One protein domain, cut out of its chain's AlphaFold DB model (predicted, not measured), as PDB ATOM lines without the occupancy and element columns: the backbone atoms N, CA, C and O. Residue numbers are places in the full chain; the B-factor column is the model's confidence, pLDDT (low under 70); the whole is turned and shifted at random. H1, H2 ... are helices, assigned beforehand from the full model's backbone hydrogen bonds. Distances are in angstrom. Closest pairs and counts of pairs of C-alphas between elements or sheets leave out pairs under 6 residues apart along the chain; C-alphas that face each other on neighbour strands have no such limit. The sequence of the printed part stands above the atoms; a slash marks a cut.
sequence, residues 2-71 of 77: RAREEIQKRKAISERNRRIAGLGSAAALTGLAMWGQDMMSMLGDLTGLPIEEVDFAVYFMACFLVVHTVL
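This is residues 2 to 71 of the 77 residues of an uncharacterized protein of Edaphochlamys debaryana (UniProt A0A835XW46). One long helix, H1, makes the length; at its end the short H2 turns crosswise, and H3 folds back, leaving an open gap between H1 and H3. Residues 2 to 17 of H1 stick out as an arm. The printed part has 70 residues, all helix in class, in the order H1, H2, H3. It is only just loose, close to extended, with a radius of gyration of the C-alphas of 16.2 A and spans of 50 by 24 by 21 A.

Start with H1, residues 2 to 35; its residues 28 to 32 alone only just touch H2, residues 39 to 47, with 3 pairs of C-alphas within 8 A. The closest C-alphas, of Ala 28 and Met 39, are 5.8 A apart, and the lines are about perpendicular at 86 degrees. Next, H2 touches residues 51 to 58 alone of H3, residues 51 to 70, closest at the C-alphas of Gly 44 and Ile 51, 5.4 A, at a steep tilt of 48 degrees, opposite ways. H1 and H3 are apart. Every O i to N i+4 pair is within hydrogen-bond range in H1 and H2, and 14 of 16 in H3.

Find C-alpha 2 at (-13.338, 27.312, -25.940); from there H1 runs 49.6 A. H2 spans 12.0 A, and H3 runs 27.5 A to C-alpha 70 at (12.922, 17.153, -16.349).

The C-alphas farthest apart, of Arg 2 and Pro 50, are 50.6 A apart. The printed part has no cut, and both links are tight. Look for pLDDT under 70 at residues 10, 36, 42, 51, 53 and 54.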
ATOM      1  N   ARG A   2     -14.402  26.731 -26.801       71.88
ATOM      2  CA  ARG A   2     -13.338  27.312 -25.940       71.88
ATOM      3  C   ARG A   2     -12.189  26.366 -25.530       71.88
ATOM      4  O   ARG A   2     -11.041  26.784 -25.476       71.88
ATOM      5  N   ALA A   3     -12.468  25.078 -25.310       73.12
ATOM      6  CA  ALA A   3     -11.441  24.104 -24.909       73.12
ATOM      7  C   ALA A   3     -10.339  23.886 -25.971       73.12
ATOM      8  O   ALA A   3      -9.197  23.595 -25.628       73.12
ATOM      9  N   ARG A   4     -10.651  24.053 -27.266       72.38
ATOM     10  CA  ARG A   4      -9.655  23.903 -28.345       72.38
ATOM     11  C   ARG A   4      -8.732  25.121 -28.448       72.38
ATOM     12  O   ARG A   4      -7.543  24.953 -28.708       72.38
ATOM     13  N   GLU A   5      -9.255  26.315 -28.174       76.06
ATOM     14  CA  GLU A   5      -8.476  27.561 -28.170       76.06
ATOM     15  C   GLU A   5      -7.447  27.592 -27.033       76.06
ATOM     16  O   GLU A   5      -6.311  28.018 -27.239       76.06
ATOM     17  N   GLU A   6      -7.801  27.081 -25.850       76.81
ATOM     18  CA  GLU A   6      -6.858  26.962 -24.731       76.81
ATOM     19  C   GLU A   6      -5.698  26.013 -25.042       76.81
ATOM     20  O   GLU A   6      -4.537  26.351 -24.810       76.81
ATOM     21  N   ILE A   7      -5.986  24.846 -25.623       74.62
ATOM     22  CA  ILE A   7      -4.953  23.868 -25.993       74.62
ATOM     23  C   ILE A   7      -4.006  24.462 -27.043       74.62
ATOM     24  O   ILE A   7      -2.788  24.280 -26.961       74.62
ATOM     25  N   GLN A   8      -4.540  25.214 -28.006       78.19
ATOM     26  CA  GLN A   8      -3.744  25.846 -29.054       78.19
ATOM     27  C   GLN A   8      -2.863  26.978 -28.506       78.19
ATOM     28  O   GLN A   8      -1.669  27.022 -28.814       78.19
ATOM     29  N   LYS A   9      -3.396  27.824 -27.614       75.38
ATOM     30  CA  LYS A   9      -2.607  28.846 -26.907       75.38
ATOM     31  C   LYS A   9      -1.478  28.229 -26.080       75.38
ATOM     32  O   LYS A   9      -0.350  28.715 -26.115       75.38
ATOM     33  N   ARG A  10      -1.741  27.131 -25.367       69.31
ATOM     34  CA  ARG A  10      -0.736  26.474 -24.515       69.31
ATOM     35  C   ARG A  10       0.362  25.772 -25.324       69.31
ATOM     36  O   ARG A  10       1.526  25.830 -24.924       69.31
ATOM     37  N   LYS A  11       0.032  25.185 -26.483       75.06
ATOM     38  CA  LYS A  11       1.032  24.663 -27.436       75.06
ATOM     39  C   LYS A  11       1.939  25.776 -27.961       75.06
ATOM     40  O   LYS A  11       3.156  25.625 -27.911       75.06
ATOM     41  N   ALA A  12       1.362  26.913 -28.354       74.50
ATOM     42  CA  ALA A  12       2.126  28.062 -28.834       74.50
ATOM     43  C   ALA A  12       3.104  28.607 -27.772       74.50
ATOM     44  O   ALA A  12       4.251  28.920 -28.085       74.50
ATOM     45  N   ILE A  13       2.692  28.657 -26.499       75.19
ATOM     46  CA  ILE A  13       3.565  29.083 -25.389       75.19
ATOM     47  C   ILE A  13       4.703  28.082 -25.159       75.19
ATOM     48  O   ILE A  13       5.852  28.485 -24.981       75.19
ATOM     49  N   SER A  14       4.414  26.778 -25.190       74.12
ATOM     50  CA  SER A  14       5.444  25.743 -25.040       74.12
ATOM     51  C   SER A  14       6.486  25.807 -26.155       74.12
ATOM     52  O   SER A  14       7.680  25.653 -25.904       74.12
ATOM     53  N   GLU A  15       6.041  26.045 -27.383       77.50
ATOM     54  CA  GLU A  15       6.920  26.137 -28.540       77.50
ATOM     55  C   GLU A  15       7.781  27.401 -28.498       77.50
ATOM     56  O   GLU A  15       8.987  27.336 -28.734       77.50
ATOM     57  N   ARG A  16       7.196  28.534 -28.090       76.75
ATOM     58  CA  ARG A  16       7.935  29.775 -27.840       76.75
ATOM     59  C   ARG A  16       9.023  29.574 -26.787       76.75
ATOM     60  O   ARG A  16      10.162  29.962 -27.020       76.75
ATOM     61  N   ASN A  17       8.705  28.920 -25.669       77.06
ATOM     62  CA  ASN A  17       9.684  28.652 -24.615       77.06
ATOM     63  C   ASN A  17      10.825  27.754 -25.113       77.06
ATOM     64  O   ASN A  17      11.977  27.995 -24.768       77.06
ATOM     65  N   ARG A  18      10.537  26.767 -25.972       76.88
ATOM     66  CA  ARG A  18      11.566  25.893 -26.558       76.88
ATOM     67  C   ARG A  18      12.498  26.647 -27.511       76.88
ATOM     68  O   ARG A  18      13.695  26.384 -27.527       76.88
ATOM     69  N   ARG A  19      11.962  27.602 -28.276       83.31
ATOM     70  CA  ARG A  19      12.749  28.472 -29.167       83.31
ATOM     71  C   ARG A  19      13.639  29.433 -28.380       83.31
ATOM     72  O   ARG A  19      14.808  29.568 -28.712       83.31
ATOM     73  N   ILE A  20      13.113  30.043 -27.315       84.06
ATOM     74  CA  ILE A  20      13.887  30.931 -26.431       84.06
ATOM     75  C   ILE A  20      15.000  30.149 -25.723       84.06
ATOM     76  O   ILE A  20      16.138  30.605 -25.703       84.06
ATOM     77  N   ALA A  21      14.701  28.951 -25.211       79.31
ATOM     78  CA  ALA A  21      15.706  28.087 -24.598       79.31
ATOM     79  C   ALA A  21      16.814  27.702 -25.594       79.31
ATOM     80  O   ALA A  21      17.990  27.832 -25.272       79.31
ATOM     81  N   GLY A  22      16.454  27.310 -26.822       82.44
ATOM     82  CA  GLY A  22      17.430  26.986 -27.867       82.44
ATOM     83  C   GLY A  22      18.313  28.174 -28.266       82.44
ATOM     84  O   GLY A  22      19.516  28.006 -28.440       82.44
ATOM     85  N   LEU A  23      17.740  29.379 -28.355       83.31
ATOM     86  CA  LEU A  23      18.502  30.606 -28.609       83.31
ATOM     87  C   LEU A  23      19.463  30.932 -27.459       83.31
ATOM     88  O   LEU A  23      20.615  31.267 -27.718       83.31
ATOM     89  N   GLY A  24      19.027  30.777 -26.205       79.69
ATOM     90  CA  GLY A  24      19.886  30.964 -25.031       79.69
ATOM     91  C   GLY A  24      21.068  29.991 -25.005       79.69
ATOM     92  O   GLY A  24      22.202  30.403 -24.777       79.69
ATOM     93  N   SER A  25      20.835  28.714 -25.324       80.25
ATOM     94  CA  SER A  25      21.905  27.713 -25.421       80.25
ATOM     95  C   SER A  25      22.879  27.993 -26.569       80.25
ATOM     96  O   SER A  25      24.087  27.865 -26.393       80.25
ATOM     97  N   ALA A  26      22.378  28.404 -27.737       82.00
ATOM     98  CA  ALA A  26      23.226  28.741 -28.879       82.00
ATOM     99  C   ALA A  26      24.093  29.984 -28.610       82.00
ATOM    100  O   ALA A  26      25.267  30.000 -28.980       82.00
ATOM    101  N   ALA A  27      23.545  30.996 -27.929       80.31
ATOM    102  CA  ALA A  27      24.283  32.192 -27.529       80.31
ATOM    103  C   ALA A  27      25.398  31.864 -26.523       80.31
ATOM    104  O   ALA A  27      26.519  32.329 -26.698       80.31
ATOM    105  N   ALA A  28      25.125  31.001 -25.539       74.44
ATOM    106  CA  ALA A  28      26.128  30.544 -24.578       74.44
ATOM    107  C   ALA A  28      27.288  29.789 -25.256       74.44
ATOM    108  O   ALA A  28      28.452  30.072 -24.990       74.44
ATOM    109  N   LEU A  29      26.976  28.873 -26.182       78.50
ATOM    110  CA  LEU A  29      27.988  28.120 -26.934       78.50
ATOM    111  C   LEU A  29      28.796  29.012 -27.882       78.50
ATOM    112  O   LEU A  29      30.005  28.840 -28.007       78.50
ATOM    113  N   THR A  30      28.143  29.977 -28.533       80.38
ATOM    114  CA  THR A  30      28.830  30.962 -29.382       80.38
ATOM    115  C   THR A  30      29.753  31.842 -28.550       80.38
ATOM    116  O   THR A  30      30.873  32.112 -28.971       80.38
ATOM    117  N   GLY A  31      29.312  32.244 -27.355       70.38
ATOM    118  CA  GLY A  31      30.119  33.044 -26.447       70.38
ATOM    119  C   GLY A  31      31.381  32.317 -25.991       70.38
ATOM    120  O   GLY A  31      32.479  32.865 -26.088       70.38
ATOM    121  N   LEU A  32      31.232  31.041 -25.632       74.81
ATOM    122  CA  LEU A  32      32.353  30.167 -25.303       74.81
ATOM    123  C   LEU A  32      33.317  29.998 -26.488       74.81
ATOM    124  O   LEU A  32      34.529  30.060 -26.315       74.81
ATOM    125  N   ALA A  33      32.789  29.816 -27.701       76.25
ATOM    126  CA  ALA A  33      33.600  29.603 -28.897       76.25
ATOM    127  C   ALA A  33      34.331  30.866 -29.387       76.25
ATOM    128  O   ALA A  33      35.426  30.753 -29.934       76.25
ATOM    129  N   MET A  34      33.734  32.052 -29.235       74.00
ATOM    130  CA  MET A  34      34.310  33.307 -29.733       74.00
ATOM    131  C   MET A  34      35.264  33.966 -28.742       74.00
ATOM    132  O   MET A  34      36.345  34.391 -29.140       74.00
ATOM    133  N   TRP A  35      34.874  34.065 -27.471       74.50
ATOM    134  CA  TRP A  35      35.685  34.748 -26.461       74.50
ATOM    135  C   TRP A  35      36.591  33.787 -25.689       74.50
ATOM    136  O   TRP A  35      37.546  34.231 -25.060       74.50
ATOM    137  N   GLY A  36      36.342  32.473 -25.755       69.75
ATOM    138  CA  GLY A  36      37.103  31.482 -24.986       69.75
ATOM    139  C   GLY A  36      36.864  31.580 -23.477       69.75
ATOM    140  O   GLY A  36      37.595  30.971 -22.702       69.75
ATOM    141  N   GLN A  37      35.862  32.359 -23.067       70.88
ATOM    142  CA  GLN A  37      35.448  32.567 -21.685       70.88
ATOM    143  C   GLN A  37      34.046  31.982 -21.524       70.88
ATOM    144  O   GLN A  37      33.203  32.114 -22.418       70.88
ATOM    145  N   ASP A  38      33.773  31.352 -20.387       74.38
ATOM    146  CA  ASP A  38      32.429  30.880 -20.080       74.38
ATOM    147  C   ASP A  38      31.446  32.053 -19.964       74.38
ATOM    148  O   ASP A  38      31.812  33.176 -19.605       74.38
ATOM    149  N   MET A  39      30.159  31.791 -20.218       70.69
ATOM    150  CA  MET A  39      29.110  32.818 -20.115       70.69
ATOM    151  C   MET A  39      29.066  33.474 -18.722       70.69
ATOM    152  O   MET A  39      28.645  34.621 -18.602       70.69
ATOM    153  N   MET A  40      29.540  32.777 -17.681       70.62
ATOM    154  CA  MET A  40      29.707  33.327 -16.332       70.62
ATOM    155  C   MET A  40      30.806  34.387 -16.249       70.62
ATOM    156  O   MET A  40      30.577  35.436 -15.657       70.62
ATOM    157  N   SER A  41      31.968  34.160 -16.867       72.50
ATOM    158  CA  SER A  41      33.057  35.144 -16.907       72.50
ATOM    159  C   SER A  41      32.650  36.373 -17.713       72.50
ATOM    160  O   SER A  41      32.852  37.492 -17.259       72.50
ATOM    161  N   MET A  42      31.967  36.170 -18.845       69.56
ATOM    162  CA  MET A  42      31.413  37.274 -19.634       69.56
ATOM    163  C   MET A  42      30.380  38.082 -18.834       69.56
ATOM    164  O   MET A  42      30.342  39.306 -18.925       69.56
ATOM    165  N   LEU A  43      29.540  37.418 -18.032       73.56
ATOM    166  CA  LEU A  43      28.548  38.093 -17.197       73.56
ATOM    167  C   LEU A  43      29.188  38.813 -16.001       73.56
ATOM    168  O   LEU A  43      28.752  39.913 -15.671       73.56
ATOM    169  N   GLY A  44      30.226  38.242 -15.386       74.06
ATOM    170  CA  GLY A  44      31.029  38.902 -14.352       74.06
ATOM    171  C   GLY A  44      31.697  40.174 -14.877       74.06
ATOM    172  O   GLY A  44      31.528  41.239 -14.287       74.06
ATOM    173  N   ASP A  45      32.332  40.102 -16.049       73.00
ATOM    174  CA  ASP A  45      32.961  41.257 -16.704       73.00
ATOM    175  C   ASP A  45      31.934  42.338 -17.100       73.00
ATOM    176  O   ASP A  45      32.207  43.534 -16.991       73.00
ATOM    177  N   LEU A  46      30.727  41.941 -17.525       74.81
ATOM    178  CA  LEU A  46      29.651  42.868 -17.904       74.81
ATOM    179  C   LEU A  46      28.938  43.518 -16.712       74.81
ATOM    180  O   LEU A  46      28.437  44.635 -16.836       74.81
ATOM    181  N   THR A  47      28.829  42.814 -15.585       75.00
ATOM    182  CA  THR A  47      28.097  43.292 -14.399       75.00
ATOM    183  C   THR A  47      29.003  43.950 -13.366       75.00
ATOM    184  O   THR A  47      28.508  44.684 -12.513       75.00
ATOM    185  N   GLY A  48      30.319  43.723 -13.444       74.06
ATOM    186  CA  GLY A  48      31.297  44.228 -12.480       74.06
ATOM    187  C   GLY A  48      31.168  43.603 -11.088       74.06
ATOM    188  O   GLY A  48      31.801  44.082 -10.148       74.06
ATOM    189  N   LEU A  49      30.339  42.564 -10.944       73.88
ATOM    190  CA  LEU A  49      30.148  41.826  -9.700       73.88
ATOM    191  C   LEU A  49      31.172  40.688  -9.610       73.88
ATOM    192  O   LEU A  49      31.476  40.054 -10.627       73.88
ATOM    193  N   PRO A  50      31.695  40.395  -8.406       70.06
ATOM    194  CA  PRO A  50      32.563  39.246  -8.212       70.06
ATOM    195  C   PRO A  50      31.828  37.964  -8.629       70.06
ATOM    196  O   PRO A  50      30.660  37.759  -8.294       70.06
ATOM    197  N   ILE A  51      32.524  37.096  -9.371       68.62
ATOM    198  CA  ILE A  51      31.966  35.861  -9.957       68.62
ATOM    199  C   ILE A  51      31.315  34.976  -8.879       68.62
ATOM    200  O   ILE A  51      30.296  34.344  -9.138       68.62
ATOM    201  N   GLU A  52      31.834  35.019  -7.650       71.69
ATOM    202  CA  GLU A  52      31.310  34.315  -6.473       71.69
ATOM    203  C   GLU A  52      29.837  34.651  -6.158       71.69
ATOM    204  O   GLU A  52      29.090  33.788  -5.696       71.69
ATOM    205  N   GLU A  53      29.382  35.876  -6.444       66.75
ATOM    206  CA  GLU A  53      27.983  36.290  -6.252       66.75
ATOM    207  C   GLU A  53      27.096  35.918  -7.453       66.75
ATOM    208  O   GLU A  53      25.914  35.591  -7.296       66.75
ATOM    209  N   VAL A  54      27.668  35.926  -8.661       67.69
ATOM    210  CA  VAL A  54      26.976  35.582  -9.914       67.69
ATOM    211  C   VAL A  54      26.726  34.075 -10.008       67.69
ATOM    212  O   VAL A  54      25.672  33.649 -10.496       67.69
ATOM    213  N   ASP A  55      27.644  33.275  -9.468       74.62
ATOM    214  CA  ASP A  55      27.567  31.819  -9.428       74.62
ATOM    215  C   ASP A  55      26.239  31.343  -8.840       74.62
ATOM    216  O   ASP A  55      25.558  30.523  -9.454       74.62
ATOM    217  N   PHE A  56      25.793  31.894  -7.706       76.88
ATOM    218  CA  PHE A  56      24.546  31.454  -7.068       76.88
ATOM    219  C   PHE A  56      23.316  31.650  -7.969       76.88
ATOM    220  O   PHE A  56      22.499  30.737  -8.122       76.88
ATOM    221  N   ALA A  57      23.186  32.822  -8.598       77.06
ATOM    222  CA  ALA A  57      22.064  33.127  -9.485       77.06
ATOM    223  C   ALA A  57      22.067  32.234 -10.734       77.06
ATOM    224  O   ALA A  57      21.012  31.785 -11.196       77.06
ATOM    225  N   VAL A  58      23.253  31.930 -11.261       75.81
ATOM    226  CA  VAL A  58      23.407  31.068 -12.433       75.81
ATOM    227  C   VAL A  58      23.185  29.598 -12.077       75.81
ATOM    228  O   VAL A  58      22.459  28.922 -12.805       75.81
ATOM    229  N   TYR A  59      23.703  29.100 -10.950       77.75
ATOM    230  CA  TYR A  59      23.410  27.753 -10.448       77.75
ATOM    231  C   TYR A  59      21.915  27.569 -10.189       77.75
ATOM    232  O   TYR A  59      21.347  26.542 -10.570       77.75
ATOM    233  N   PHE A  60      21.255  28.579  -9.618       83.38
ATOM    234  CA  PHE A  60      19.805  28.589  -9.460       83.38
ATOM    235  C   PHE A  60      19.095  28.514 -10.816       83.38
ATOM    236  O   PHE A  60      18.191  27.698 -10.987       83.38
ATOM    237  N   MET A  61      19.525  29.303 -11.804       80.56
ATOM    238  CA  MET A  61      18.937  29.289 -13.143       80.56
ATOM    239  C   MET A  61      19.174  27.962 -13.877       80.56
ATOM    240  O   MET A  61      18.245  27.434 -14.485       80.56
ATOM    241  N   ALA A  62      20.368  27.377 -13.782       82.50
ATOM    242  CA  ALA A  62      20.688  26.074 -14.358       82.50
ATOM    243  C   ALA A  62      19.853  24.960 -13.709       82.50
ATOM    244  O   ALA A  62      19.205  24.190 -14.419       82.50
ATOM    245  N   CYS A  63      19.776  24.926 -12.372       83.62
ATOM    246  CA  CYS A  63      18.880  24.020 -11.654       83.62
ATOM    247  C   CYS A  63      17.424  24.233 -12.071       83.62
ATOM    248  O   CYS A  63      16.727  23.266 -12.359       83.62
ATOM    249  N   PHE A  64      16.961  25.479 -12.169       84.31
ATOM    250  CA  PHE A  64      15.599  25.796 -12.588       84.31
ATOM    251  C   PHE A  64      15.309  25.324 -14.016       84.31
ATOM    252  O   PHE A  64      14.249  24.753 -14.257       84.31
ATOM    253  N   LEU A  65      16.239  25.497 -14.960       83.38
ATOM    254  CA  LEU A  65      16.094  24.988 -16.324       83.38
ATOM    255  C   LEU A  65      16.059  23.460 -16.360       83.38
ATOM    256  O   LEU A  65      15.220  22.894 -17.063       83.38
ATOM    257  N   VAL A  66      16.935  22.791 -15.607       84.56
ATOM    258  CA  VAL A  66      16.968  21.324 -15.519       84.56
ATOM    259  C   VAL A  66      15.667  20.812 -14.917       84.56
ATOM    260  O   VAL A  66      15.018  19.963 -15.516       84.56
ATOM    261  N   VAL A  67      15.223  21.384 -13.799       84.19
ATOM    262  CA  VAL A  67      13.954  21.051 -13.146       84.19
ATOM    263  C   VAL A  67      12.780  21.329 -14.080       84.19
ATOM    264  O   VAL A  67      11.937  20.463 -14.246       84.19
ATOM    265  N   HIS A  68      12.731  22.469 -14.767       80.06
ATOM    266  CA  HIS A  68      11.678  22.788 -15.737       80.06
ATOM    267  C   HIS A  68      11.662  21.834 -16.946       80.06
ATOM    268  O   HIS A  68      10.606  21.608 -17.540       80.06
ATOM    269  N   THR A  69      12.818  21.291 -17.330       78.50
ATOM    270  CA  THR A  69      12.955  20.372 -18.469       78.50
ATOM    271  C   THR A  69      12.658  18.926 -18.078       78.50
ATOM    272  O   THR A  69      12.041  18.200 -18.855       78.50
ATOM    273  N   VAL A  70      13.080  18.513 -16.880       82.31
ATOM    274  CA  VAL A  70      12.922  17.153 -16.349       82.31
ATOM    275  C   VAL A  70      11.565  16.959 -15.691       82.31
ATOM    276  O   VAL A  70      11.026  15.857 -15.785       82.31
ATOM    277  N   LEU A  71      10.981  17.984 -15.049       80.81
ATOM    278  CA  LEU A  71       9.623  17.848 -14.534       80.81
ATOM    279  C   LEU A  71       8.699  17.571 -15.720       80.81
ATOM    280  O   LEU A  71       8.532  18.443 -16.586       80.81
TER     281      LEU A  71